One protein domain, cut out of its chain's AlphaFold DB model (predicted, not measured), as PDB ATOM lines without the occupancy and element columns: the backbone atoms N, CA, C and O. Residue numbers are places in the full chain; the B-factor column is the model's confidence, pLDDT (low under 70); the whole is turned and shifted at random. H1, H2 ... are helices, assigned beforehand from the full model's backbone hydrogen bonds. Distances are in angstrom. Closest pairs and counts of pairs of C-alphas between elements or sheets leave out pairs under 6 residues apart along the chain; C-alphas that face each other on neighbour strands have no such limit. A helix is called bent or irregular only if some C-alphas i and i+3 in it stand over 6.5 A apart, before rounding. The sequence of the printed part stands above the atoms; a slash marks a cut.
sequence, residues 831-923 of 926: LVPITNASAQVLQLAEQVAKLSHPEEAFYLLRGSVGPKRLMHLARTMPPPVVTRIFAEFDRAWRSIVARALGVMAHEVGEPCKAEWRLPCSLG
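Overview. This is residues 831 to 923 of the 926 residues of the protein "RNA-directed DNA polymerase from mobile element jockey" of Porphyridium purpureum (UniProt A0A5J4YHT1). Two long helices, H1 and H4, lie side by side and run the same way, and between them in the chain H2, a short link and H3 run back along their side, with H2 near one end and H3 near the other. H5 sits off this three-helix bundle of H1, H2 and H4, apart from the other helices, and residues 917 to 922 after it stick out free. The printed part has 93 residues with five named helices, in the order H1, H2, H3, H4, H5, and no named strand; the class is all helix. The whole is compact, with a radius of gyration of the C-alphas of 13.4 A and spans of 34 by 27 by 25 A.

Arrangement. H1, residues 832 to 848, and H2, residues 854 to 863, form a helical hairpin over a tight link. Residues 845 to 848 alone of H1 touch H2, closest at the C-alphas of Val 848 and Ala 857, 5.4 A apart, at a shallow tilt of 28 degrees, opposite ways. H3, residues 871 to 876, is apart from H2 and close to H1 but not clearly touching, with the closest C-alphas, those of Ile 834 and Leu 873, 7.2 A apart. H4, residues 879 to 900, touches H1 at a shallow tilt of 12 degrees, the same way; the closest C-alphas are those of Glu 846 and Ile 896, 6.3 A apart. With residues 897 to 900 alone, H4 touches H2, closest at the C-alphas of Pro 854 and Ala 900, 5.6 A apart, at a shallow tilt of 19 degrees, opposite ways. H1, H2 and H4 are an up and down bundle, each running against the one before it. H3 is close to H4 but not clearly touching, with the C-alphas of Ala 874 and Val 882 closest at 7.5 A. H5, residues 910 to 915, is apart from H1, H2, H3 and H4. Every O i to N i+4 pair is within hydrogen-bond range in H1, H2, H3 and H5, and 16 of 18 are in H4.

Along the chain. H1 begins at C-alpha 832, (15.685, 41.092, 30.762), and is 24.3 A long. H2 is 13.8 A long and H3 8.8 A. H4, 29.0 A long, ends at C-alpha 900, (11.090, 36.798, 3.713). It is irregular, with C-alphas 881 and 884 7.2 A apart, and has a kink of 33 degrees near residue 886. H5, 8.7 A long, ends at C-alpha 915, (11.979, 54.376, 2.220).

Size, cuts and confidence. The two C-alphas farthest apart, those of Ser 852 and Pro 878, are 38.8 A apart. The printed part has no cut, and no link between helices is long. The mean pLDDT of the printed part is 86.2; residues 904 to 908 and residue 923 are under 70.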
ATOM      1  N   LEU A 831      16.109  45.094  32.112       89.25
ATOM      2  CA  LEU A 831      16.203  44.934  30.661       89.25
ATOM      3  C   LEU A 831      15.913  43.498  30.189       89.25
ATOM      4  O   LEU A 831      15.660  43.283  28.998       89.25
ATOM      5  N   VAL A 832      15.911  42.509  31.089       90.56
ATOM      6  CA  VAL A 832      15.685  41.092  30.762       90.56
ATOM      7  C   VAL A 832      14.275  40.852  30.197       90.56
ATOM      8  O   VAL A 832      14.184  40.224  29.139       90.56
ATOM      9  N   PRO A 833      13.169  41.391  30.761       90.25
ATOM     10  CA  PRO A 833      11.836  41.211  30.178       90.25
ATOM     11  C   PRO A 833      11.705  41.815  28.776       90.25
ATOM     12  O   PRO A 833      11.110  41.205  27.888       90.25
ATOM     13  N   ILE A 834      12.321  42.979  28.543       92.12
ATOM     14  CA  ILE A 834      12.311  43.684  27.250       92.12
ATOM     15  C   ILE A 834      13.101  42.887  26.206       92.12
ATOM     16  O   ILE A 834      12.651  42.725  25.068       92.12
ATOM     17  N   THR A 835      14.247  42.335  26.604       92.81
ATOM     18  CA  THR A 835      15.083  41.464  25.769       92.81
ATOM     19  C   THR A 835      14.346  40.165  25.428       92.81
ATOM     20  O   THR A 835      14.253  39.799  24.258       92.81
ATOM     21  N   ASN A 836      13.718  39.520  26.416       92.69
ATOM     22  CA  ASN A 836      12.935  38.295  26.238       92.69
ATOM     23  C   ASN A 836      11.689  38.504  25.365       92.69
ATOM     24  O   ASN A 836      11.359  37.639  24.549       92.69
ATOM     25  N   ALA A 837      10.999  39.640  25.499       92.25
ATOM     26  CA  ALA A 837       9.889  40.015  24.626       92.25
ATOM     27  C   ALA A 837      10.375  40.255  23.188       92.25
ATOM     28  O   ALA A 837       9.773  39.749  22.241       92.25
ATOM     29  N   SER A 838      11.496  40.962  23.021       94.50
ATOM     30  CA  SER A 838      12.114  41.211  21.712       94.50
ATOM     31  C   SER A 838      12.522  39.903  21.025       94.50
ATOM     32  O   SER A 838      12.173  39.687  19.865       94.50
ATOM     33  N   ALA A 839      13.161  38.984  21.756       94.50
ATOM     34  CA  ALA A 839      13.537  37.660  21.267       94.50
ATOM     35  C   ALA A 839      12.319  36.801  20.878       94.50
ATOM     36  O   ALA A 839      12.314  36.217  19.798       94.50
ATOM     37  N   GLN A 840      11.251  36.781  21.689       91.88
ATOM     38  CA  GLN A 840       9.997  36.083  21.350       91.88
ATOM     39  C   GLN A 840       9.351  36.635  20.067       91.88
ATOM     40  O   GLN A 840       8.833  35.866  19.256       91.88
ATOM     41  N   VAL A 841       9.394  37.954  19.847       93.00
ATOM     42  CA  VAL A 841       8.872  38.572  18.615       93.00
ATOM     43  C   VAL A 841       9.749  38.241  17.403       93.00
ATOM     44  O   VAL A 841       9.202  37.971  16.335       93.00
ATOM     45  N   LEU A 842      11.078  38.200  17.552       94.69
ATOM     46  CA  LEU A 842      11.995  37.779  16.483       94.69
ATOM     47  C   LEU A 842      11.831  36.293  16.138       94.69
ATOM     48  O   LEU A 842      11.723  35.963  14.964       94.69
ATOM     49  N   GLN A 843      11.720  35.405  17.128       93.06
ATOM     50  CA  GLN A 843      11.486  33.972  16.909       93.06
ATOM     51  C   GLN A 843      10.175  33.721  16.145       93.06
ATOM     52  O   GLN A 843      10.141  32.929  15.202       93.06
ATOM     53  N   LEU A 844       9.102  34.433  16.508       91.12
ATOM     54  CA  LEU A 844       7.824  34.377  15.796       91.12
ATOM     55  C   LEU A 844       7.948  34.944  14.368       91.12
ATOM     56  O   LEU A 844       7.357  34.406  13.434       91.12
ATOM     57  N   ALA A 845       8.750  35.996  14.176       92.81
ATOM     58  CA  ALA A 845       9.042  36.552  12.857       92.81
ATOM     59  C   ALA A 845       9.838  35.574  11.974       92.81
ATOM     60  O   ALA A 845       9.532  35.439  10.793       92.81
ATOM     61  N   GLU A 846      10.794  34.825  12.531       93.06
ATOM     62  CA  GLU A 846      11.520  33.777  11.801       93.06
ATOM     63  C   GLU A 846      10.647  32.578  11.422       93.06
ATOM     64  O   GLU A 846      10.919  31.931  10.413       93.06
ATOM     65  N   GLN A 847       9.598  32.274  12.191       90.81
ATOM     66  CA  GLN A 847       8.593  31.281  11.798       90.81
ATOM     67  C   GLN A 847       7.744  31.789  10.625       90.81
ATOM     68  O   GLN A 847       7.520  31.054   9.668       90.81
ATOM     69  N   VAL A 848       7.324  33.059  10.651       91.31
ATOM     70  CA  VAL A 848       6.566  33.678   9.548       91.31
ATOM     71  C   VAL A 848       7.409  33.813   8.274       91.31
ATOM     72  O   VAL A 848       6.903  33.571   7.185       91.31
ATOM     73  N   ALA A 849       8.702  34.122   8.389       91.25
ATOM     74  CA  ALA A 849       9.624  34.219   7.253       91.25
ATOM     75  C   ALA A 849       9.970  32.869   6.587       91.25
ATOM     76  O   ALA A 849      10.684  32.861   5.588       91.25
ATOM     77  N   LYS A 850       9.491  31.740   7.133       90.38
ATOM     78  CA  LYS A 850       9.643  30.390   6.556       90.38
ATOM     79  C   LYS A 850       8.409  29.908   5.786       90.38
ATOM     80  O   LYS A 850       8.450  28.814   5.239       90.38
ATOM     81  N   LEU A 851       7.327  30.693   5.750       89.31
ATOM     82  CA  LEU A 851       6.144  30.377   4.944       89.31
ATOM     83  C   LEU A 851       6.500  30.451   3.451       89.31
ATOM     84  O   LEU A 851       7.162  31.392   3.017       89.31
ATOM     85  N   SER A 852       5.964  29.535   2.646       89.69
ATOM     86  CA  SER A 852       6.165  29.399   1.186       89.69
ATOM     87  C   SER A 852       5.549  30.543   0.355       89.69
ATOM     88  O   SER A 852       5.388  30.442  -0.860       89.69
ATOM     89  N   HIS A 853       5.126  31.611   1.024       90.62
ATOM     90  CA  HIS A 853       4.210  32.637   0.552       90.62
ATOM     91  C   HIS A 853       4.732  34.012   1.013       90.62
ATOM     92  O   HIS A 853       4.320  34.503   2.070       90.62
ATOM     93  N   PRO A 854       5.693  34.608   0.275       89.19
ATOM     94  CA  PRO A 854       6.495  35.737   0.754       89.19
ATOM     95  C   PRO A 854       5.684  37.027   0.938       89.19
ATOM     96  O   PRO A 854       5.905  37.760   1.901       89.19
ATOM     97  N   GLU A 855       4.693  37.282   0.078       88.56
ATOM     98  CA  GLU A 855       3.787  38.428   0.218       88.56
ATOM     99  C   GLU A 855       2.970  38.333   1.514       88.56
ATOM    100  O   GLU A 855       2.894  39.287   2.290       88.56
ATOM    101  N   GLU A 856       2.381  37.168   1.791       91.62
ATOM    102  CA  GLU A 856       1.580  36.940   2.989       91.62
ATOM    103  C   GLU A 856       2.425  36.883   4.264       91.62
ATOM    104  O   GLU A 856       1.989  37.384   5.306       91.62
ATOM    105  N   ALA A 857       3.640  36.332   4.182       91.31
ATOM    106  CA  ALA A 857       4.632  36.401   5.247       91.31
ATOM    107  C   ALA A 857       4.955  37.862   5.580       91.31
ATOM    108  O   ALA A 857       4.822  38.278   6.733       91.31
ATOM    109  N   PHE A 858       5.280  38.675   4.571       89.38
ATOM    110  CA  PHE A 858       5.550  40.097   4.752       89.38
ATOM    111  C   PHE A 858       4.351  40.849   5.351       89.38
ATOM    112  O   PHE A 858       4.504  41.544   6.358       89.38
ATOM    113  N   TYR A 859       3.136  40.658   4.825       89.19
ATOM    114  CA  TYR A 859       1.916  41.254   5.391       89.19
ATOM    115  C   TYR A 859       1.684  40.863   6.860       89.19
ATOM    116  O   TYR A 859       1.206  41.682   7.652       89.19
ATOM    117  N   LEU A 860       2.032  39.633   7.247       89.75
ATOM    118  CA  LEU A 860       1.899  39.150   8.618       89.75
ATOM    119  C   LEU A 860       2.974  39.730   9.553       89.75
ATOM    120  O   LEU A 860       2.627  40.179  10.651       89.75
ATOM    121  N   LEU A 861       4.233  39.810   9.107       90.00
ATOM    122  CA  LEU A 861       5.326  40.501   9.809       90.00
ATOM    123  C   LEU A 861       4.957  41.966  10.083       90.00
ATOM    124  O   LEU A 861       4.941  42.433  11.223       90.00
ATOM    125  N   ARG A 862       4.565  42.674   9.023       84.81
ATOM    126  CA  ARG A 862       4.229  44.100   9.017       84.81
ATOM    127  C   ARG A 862       2.966  44.438   9.817       84.81
ATOM    128  O   ARG A 862       2.875  45.495  10.450       84.81
ATOM    129  N   GLY A 863       1.966  43.556   9.761       82.44
ATOM    130  CA  GLY A 863       0.641  43.775  10.341       82.44
ATOM    131  C   GLY A 863       0.453  43.239  11.764       82.44
ATOM    132  O   GLY A 863      -0.441  43.714  12.464       82.44
ATOM    133  N   SER A 864       1.260  42.273  12.222       85.62
ATOM    134  CA  SER A 864       1.156  41.739  13.592       85.62
ATOM    135  C   SER A 864       2.452  41.176  14.181       85.62
ATOM    136  O   SER A 864       2.624  41.261  15.395       85.62
ATOM    137  N   VAL A 865       3.354  40.594  13.390       86.50
ATOM    138  CA  VAL A 865       4.535  39.855  13.874       86.50
ATOM    139  C   VAL A 865       5.806  40.705  13.711       86.50
ATOM    140  O   VAL A 865       6.656  40.480  12.854       86.50
ATOM    141  N   GLY A 866       5.907  41.747  14.538       86.69
ATOM    142  CA  GLY A 866       6.970  42.748  14.438       86.69
ATOM    143  C   GLY A 866       6.858  43.863  15.489       86.69
ATOM    144  O   GLY A 866       6.220  43.648  16.527       86.69
ATOM    145  N   PRO A 867       7.424  45.063  15.227       86.50
ATOM    146  CA  PRO A 867       7.542  46.175  16.185       86.50
ATOM    147  C   PRO A 867       6.257  46.521  16.956       86.50
ATOM    148  O   PRO A 867       6.296  46.857  18.139       86.50
ATOM    149  N   LYS A 868       5.091  46.358  16.316       86.56
ATOM    150  CA  LYS A 868       3.756  46.610  16.889       86.56
ATOM    151  C   LYS A 868       3.478  45.819  18.184       86.56
ATOM    152  O   LYS A 868       2.655  46.261  18.980       86.56
ATOM    153  N   ARG A 869       4.194  44.714  18.450       88.81
ATOM    154  CA  ARG A 869       4.130  43.961  19.723       88.81
ATOM    155  C   ARG A 869       4.904  44.620  20.868       88.81
ATOM    156  O   ARG A 869       4.452  44.562  22.006       88.81
ATOM    157  N   LEU A 870       6.022  45.285  20.575       91.62
ATOM    158  CA  LEU A 870       6.889  45.951  21.561       91.62
ATOM    159  C   LEU A 870       6.466  47.406  21.843       91.62
ATOM    160  O   LEU A 870       6.978  48.042  22.760       91.62
ATOM    161  N   MET A 871       5.487  47.924  21.093       89.38
ATOM    162  CA  MET A 871       4.987  49.303  21.169       89.38
ATOM    163  C   MET A 871       4.555  49.751  22.581       89.38
ATOM    164  O   MET A 871       4.661  50.931  22.899       89.38
ATOM    165  N   HIS A 872       4.092  48.839  23.442       90.62
ATOM    166  CA  HIS A 872       3.743  49.158  24.834       90.62
ATOM    167  C   HIS A 872       4.993  49.447  25.691       90.62
ATOM    168  O   HIS A 872       5.045  50.462  26.387       90.62
ATOM    169  N   LEU A 873       6.047  48.632  25.557       93.25
ATOM    170  CA  LEU A 873       7.361  48.867  26.171       93.25
ATOM    171  C   LEU A 873       7.984  50.172  25.650       93.25
ATOM    172  O   LEU A 873       8.490  50.974  26.427       93.25
ATOM    173  N   ALA A 874       7.869  50.442  24.347       91.00
ATOM    174  CA  ALA A 874       8.380  51.671  23.730       91.00
ATOM    175  C   ALA A 874       7.664  52.965  24.173       91.00
ATOM    176  O   ALA A 874       8.200  54.053  23.977       91.00
ATOM    177  N   ARG A 875       6.468  52.867  24.771       92.50
ATOM    178  CA  ARG A 875       5.728  54.006  25.349       92.50
ATOM    179  C   ARG A 875       5.954  54.191  26.844       92.50
ATOM    180  O   ARG A 875       5.744  55.286  27.354       92.50
ATOM    181  N   THR A 876       6.326  53.124  27.543       94.06
ATOM    182  CA  THR A 876       6.491  53.115  29.002       94.06
ATOM    183  C   THR A 876       7.951  53.239  29.431       94.06
ATOM    184  O   THR A 876       8.207  53.691  30.544       94.06
ATOM    185  N   MET A 877       8.920  52.882  28.587       93.81
ATOM    186  CA  MET A 877      10.347  52.960  28.909       93.81
ATOM    187  C   MET A 877      11.003  54.243  28.368       93.81
ATOM    188  O   MET A 877      10.719  54.638  27.235       93.81
ATOM    189  N   PRO A 878      11.926  54.884  29.114       92.88
ATOM    190  CA  PRO A 878      12.676  56.039  28.624       92.88
ATOM    191  C   PRO A 878      13.508  55.696  27.375       92.88
ATOM    192  O   PRO A 878      14.251  54.710  27.399       92.88
ATOM    193  N   PRO A 879      13.485  56.518  26.306       92.44
ATOM    194  CA  PRO A 879      14.221  56.221  25.080       92.44
ATOM    195  C   PRO A 879      15.716  55.905  25.266       92.44
ATOM    196  O   PRO A 879      16.155  54.935  24.648       92.44
ATOM    197  N   PRO A 880      16.506  56.602  26.116       92.94
ATOM    198  CA  PRO A 880      17.929  56.283  26.297       92.94
ATOM    199  C   PRO A 880      18.193  54.844  26.763       92.94
ATOM    200  O   PRO A 880      19.209  54.261  26.400       92.94
ATOM    201  N   VAL A 881      17.255  54.264  27.516       91.50
ATOM    202  CA  VAL A 881      17.369  52.933  28.125       91.50
ATOM    203  C   VAL A 881      17.083  51.823  27.111       91.50
ATOM    204  O   VAL A 881      17.799  50.826  27.055       91.50
ATOM    205  N   VAL A 882      16.075  52.006  26.252       92.50
ATOM    206  CA  VAL A 882      15.650  50.979  25.278       92.50
ATOM    207  C   VAL A 882      16.186  51.175  23.860       92.50
ATOM    208  O   VAL A 882      16.116  50.242  23.062       92.50
ATOM    209  N   THR A 883      16.775  52.335  23.531       92.00
ATOM    210  CA  THR A 883      17.293  52.635  22.176       92.00
ATOM    211  C   THR A 883      18.251  51.561  21.669       92.00
ATOM    212  O   THR A 883      18.153  51.167  20.508       92.00
ATOM    213  N   ARG A 884      19.150  51.039  22.516       91.62
ATOM    214  CA  ARG A 884      20.084  49.982  22.105       91.62
ATOM    215  C   ARG A 884      19.360  48.678  21.755       91.62
ATOM    216  O   ARG A 884      19.585  48.146  20.670       91.62
ATOM    217  N   ILE A 885      18.481  48.201  22.640       92.00
ATOM    218  CA  ILE A 885      17.749  46.936  22.469       92.00
ATOM    219  C   ILE A 885      16.839  47.014  21.241       92.00
ATOM    220  O   ILE A 885      16.833  46.100  20.420       92.00
ATOM    221  N   PHE A 886      16.124  48.126  21.052       93.12
ATOM    222  CA  PHE A 886      15.282  48.302  19.870       93.12
ATOM    223  C   PHE A 886      16.089  48.528  18.587       93.12
ATOM    224  O   PHE A 886      15.677  48.039  17.544       93.12
ATOM    225  N   ALA A 887      17.276  49.143  18.631       91.56
ATOM    226  CA  ALA A 887      18.165  49.194  17.467       91.56
ATOM    227  C   ALA A 887      18.758  47.816  17.105       91.56
ATOM    228  O   ALA A 887      19.029  47.557  15.932       91.56
ATOM    229  N   GLU A 888      18.979  46.934  18.083       93.06
ATOM    230  CA  GLU A 888      19.382  45.536  17.874       93.06
ATOM    231  C   GLU A 888      18.216  44.703  17.306       93.06
ATOM    232  O   GLU A 888      18.386  44.046  16.274       93.06
ATOM    233  N   PHE A 889      17.016  44.829  17.884       93.50
ATOM    234  CA  PHE A 889      15.774  44.243  17.370       93.50
ATOM    235  C   PHE A 889      15.473  44.686  15.933       93.50
ATOM    236  O   PHE A 889      15.217  43.839  15.084       93.50
ATOM    237  N   ASP A 890      15.568  45.980  15.623       89.56
ATOM    238  CA  ASP A 890      15.318  46.521  14.284       89.56
ATOM    239  C   ASP A 890      16.279  45.948  13.238       89.56
ATOM    240  O   ASP A 890      15.861  45.651  12.119       89.56
ATOM    241  N   ARG A 891      17.563  45.765  13.579       88.31
ATOM    242  CA  ARG A 891      18.532  45.127  12.671       88.31
ATOM    243  C   ARG A 891      18.155  43.671  12.397       88.31
ATOM    244  O   ARG A 891      18.153  43.257  11.238       88.31
ATOM    245  N   ALA A 892      17.789  42.919  13.436       91.94
ATOM    246  CA  ALA A 892      17.356  41.533  13.297       91.94
ATOM    247  C   ALA A 892      16.038  41.418  12.506       91.94
ATOM    248  O   ALA A 892      15.975  40.676  11.529       91.94
ATOM    249  N   TRP A 893      15.015  42.205  12.849       90.69
ATOM    250  CA  TRP A 893      13.710  42.193  12.183       90.69
ATOM    251  C   TRP A 893      13.808  42.604  10.709       90.69
ATOM    252  O   TRP A 893      13.249  41.922   9.856       90.69
ATOM    253  N   ARG A 894      14.593  43.640  10.369       86.38
ATOM    254  CA  ARG A 894      14.843  44.015   8.963       86.38
ATOM    255  C   ARG A 894      15.573  42.911   8.191       86.38
ATOM    256  O   ARG A 894      15.259  42.694   7.027       86.38
ATOM    257  N   SER A 895      16.494  42.180   8.828       87.62
ATOM    258  CA  SER A 895      17.142  41.009   8.217       87.62
ATOM    259  C   SER A 895      16.154  39.858   7.980       87.62
ATOM    260  O   SER A 895      16.211  39.212   6.937       87.62
ATOM    261  N   ILE A 896      15.214  39.625   8.902       90.62
ATOM    262  CA  ILE A 896      14.135  38.636   8.737       90.62
ATOM    263  C   ILE A 896      13.197  39.040   7.588       90.62
ATOM    264  O   ILE A 896      12.881  38.207   6.743       90.62
ATOM    265  N   VAL A 897      12.800  40.317   7.515       88.19
ATOM    266  CA  VAL A 897      11.969  40.869   6.429       88.19
ATOM    267  C   VAL A 897      12.669  40.755   5.073       88.19
ATOM    268  O   VAL A 897      12.040  40.316   4.117       88.19
ATOM    269  N   ALA A 898      13.964  41.075   4.987       84.81
ATOM    270  CA  ALA A 898      14.739  40.923   3.754       84.81
ATOM    271  C   ALA A 898      14.731  39.464   3.260       84.81
ATOM    272  O   ALA A 898      14.352  39.211   2.118       84.81
ATOM    273  N   ARG A 899      15.015  38.494   4.150       85.62
ATOM    274  CA  ARG A 899      14.936  37.056   3.828       85.62
ATOM    275  C   ARG A 899      13.532  36.631   3.382       85.62
ATOM    276  O   ARG A 899      13.415  35.917   2.395       85.62
ATOM    277  N   ALA A 900      12.483  37.096   4.066       86.62
ATOM    278  CA  ALA A 900      11.090  36.798   3.713       86.62
ATOM    279  C   ALA A 900      10.670  37.364   2.342       86.62
ATOM    280  O   ALA A 900       9.746  36.844   1.727       86.62
ATOM    281  N   LEU A 901      11.344  38.416   1.864       82.75
ATOM    282  CA  LEU A 901      11.135  39.037   0.552       82.75
ATOM    283  C   LEU A 901      12.109  38.525  -0.529       82.75
ATOM    284  O   LEU A 901      12.044  38.989  -1.663       82.75
ATOM    285  N   GLY A 902      13.018  37.600  -0.199       80.88
ATOM    286  CA  GLY A 902      14.055  37.107  -1.117       80.88
ATOM    287  C   GLY A 902      15.201  38.091  -1.395       80.88
ATOM    288  O   GLY A 902      15.996  37.847  -2.297       80.88
ATOM    289  N   VAL A 903      15.302  39.182  -0.630       79.31
ATOM    290  CA  VAL A 903      16.310  40.245  -0.787       79.31
ATOM    291  C   VAL A 903      17.533  39.949   0.086       79.31
ATOM    292  O   VAL A 903      17.405  39.612   1.270       79.31
ATOM    293  N   MET A 904      18.737  40.108  -0.459       68.12
ATOM    294  CA  MET A 904      19.977  39.920   0.291       68.12
ATOM    295  C   MET A 904      20.191  41.063   1.287       68.12
ATOM    296  O   MET A 904      20.000  42.241   0.993       68.12
ATOM    297  N   ALA A 905      20.680  40.740   2.487       62.03
ATOM    298  CA  ALA A 905      20.841  41.724   3.562       62.03
ATOM    299  C   ALA A 905      21.822  42.880   3.244       62.03
ATOM    300  O   ALA A 905      21.800  43.893   3.940       62.03
ATOM    301  N   HIS A 906      22.663  42.744   2.210       67.19
ATOM    302  CA  HIS A 906      23.561  43.801   1.730       67.19
ATOM    303  C   HIS A 906      22.912  44.740   0.693       67.19
ATOM    304  O   HIS A 906      23.383  45.862   0.522       67.19
ATOM    305  N   GLU A 907      21.819  44.326   0.041       65.75
ATOM    306  CA  GLU A 907      21.056  45.147  -0.915       65.75
ATOM    307  C   GLU A 907      20.172  46.180  -0.195       65.75
ATOM    308  O   GLU A 907      19.849  47.235  -0.742       65.75
ATOM    309  N   VAL A 908      19.836  45.927   1.078       68.50
ATOM    310  CA  VAL A 908      19.068  46.833   1.949       68.50
ATOM    311  C   VAL A 908      19.955  47.990   2.442       68.50
ATOM    312  O   VAL A 908      20.263  48.130   3.629       68.50
ATOM    313  N   GLY A 909      20.400  48.834   1.507       70.31
ATOM    314  CA  GLY A 909      21.190  50.043   1.757       70.31
ATOM    315  C   GLY A 909      20.423  51.123   2.534       70.31
ATOM    316  O   GLY A 909      19.218  51.022   2.763       70.31
ATOM    317  N   GLU A 910      21.107  52.186   2.972       73.50
ATOM    318  CA  GLU A 910      20.456  53.237   3.777       73.50
ATOM    319  C   GLU A 910      19.298  53.977   3.065       73.50
ATOM    320  O   GLU A 910      18.314  54.255   3.748       73.50
ATOM    321  N   PRO A 911      19.308  54.214   1.731       72.69
ATOM    322  CA  PRO A 911      18.136  54.741   1.021       72.69
ATOM    323  C   PRO A 911      16.911  53.825   1.145       72.69
ATOM    324  O   PRO A 911      15.832  54.287   1.507       72.69
ATOM    325  N   CYS A 912      17.100  52.514   0.967       70.88
ATOM    326  CA  CYS A 912      16.052  51.508   1.153       70.88
ATOM    327  C   CYS A 912      15.543  51.503   2.610       70.88
ATOM    328  O   CYS A 912      14.341  51.521   2.857       70.88
ATOM    329  N   LYS A 913      16.440  51.618   3.601       72.19
ATOM    330  CA  LYS A 913      16.068  51.779   5.023       72.19
ATOM    331  C   LYS A 913      15.371  53.106   5.347       72.19
ATOM    332  O   LYS A 913      14.781  53.201   6.425       72.19
ATOM    333  N   ALA A 914      15.488  54.137   4.512       75.00
ATOM    334  CA  ALA A 914      14.767  55.399   4.669       75.00
ATOM    335  C   ALA A 914      13.360  55.289   4.067       75.00
ATOM    336  O   ALA A 914      12.388  55.622   4.740       75.00
ATOM    337  N   GLU A 915      13.249  54.720   2.866       74.50
ATOM    338  CA  GLU A 915      11.979  54.376   2.220       74.50
ATOM    339  C   GLU A 915      11.142  53.425   3.089       74.50
ATOM    340  O   GLU A 915       9.971  53.690   3.338       74.50
ATOM    341  N   TRP A 916      11.753  52.389   3.678       75.88
ATOM    342  CA  TRP A 916      11.060  51.447   4.567       75.88
ATOM    343  C   TRP A 916      10.430  52.100   5.807       75.88
ATOM    344  O   TRP A 916       9.460  51.558   6.332       75.88
ATOM    345  N   ARG A 917      10.955  53.248   6.266       73.88
ATOM    346  CA  ARG A 917      10.424  54.028   7.402       73.88
ATOM    347  C   ARG A 917       9.276  54.968   7.016       73.88
ATOM    348  O   ARG A 917       8.722  55.636   7.888       73.88
ATOM    349  N   LEU A 918       8.927  55.066   5.734       76.44
ATOM    350  CA  LEU A 918       7.748  55.815   5.311       76.44
ATOM    351  C   LEU A 918       6.468  55.034   5.678       76.44
ATOM    352  O   LEU A 918       6.466  53.800   5.663       76.44
ATOM    353  N   PRO A 919       5.346  55.720   5.961       76.94
ATOM    354  CA  PRO A 919       4.038  55.074   6.021       76.94
ATOM    355  C   PRO A 919       3.712  54.377   4.695       76.94
ATOM    356  O   PRO A 919       4.061  54.899   3.632       76.94
ATOM    357  N   CYS A 920       2.943  53.284   4.708       70.94
ATOM    358  CA  CYS A 920       2.532  52.618   3.458       70.94
ATOM    359  C   CYS A 920       1.786  53.513   2.450       70.94
ATOM    360  O   CYS A 920       1.795  53.223   1.257       70.94
ATOM    361  N   SER A 921       1.164  54.616   2.880       78.81
ATOM    362  CA  SER A 921       0.566  55.609   1.969       78.81
ATOM    363  C   SER A 921       1.593  56.404   1.147       78.81
ATOM    364  O   SER A 921       1.201  57.162   0.266       78.81
ATOM    365  N   LEU A 922       2.884  56.260   1.458       78.38
ATOM    366  CA  LEU A 922       4.035  56.877   0.796       78.38
ATOM    367  C   LEU A 922       5.058  55.817   0.324       78.38
ATOM    368  O   LEU A 922       6.219  56.144   0.113       78.38
ATOM    369  N   GLY A 923       4.641  54.551   0.178       68.00
ATOM    370  CA  GLY A 923       5.463  53.456  -0.364       68.00
ATOM    371  C   GLY A 923       6.295  52.656   0.650       68.00
ATOM    372  O   GLY A 923       6.754  51.569   0.315       68.00
TER     373      GLY A 923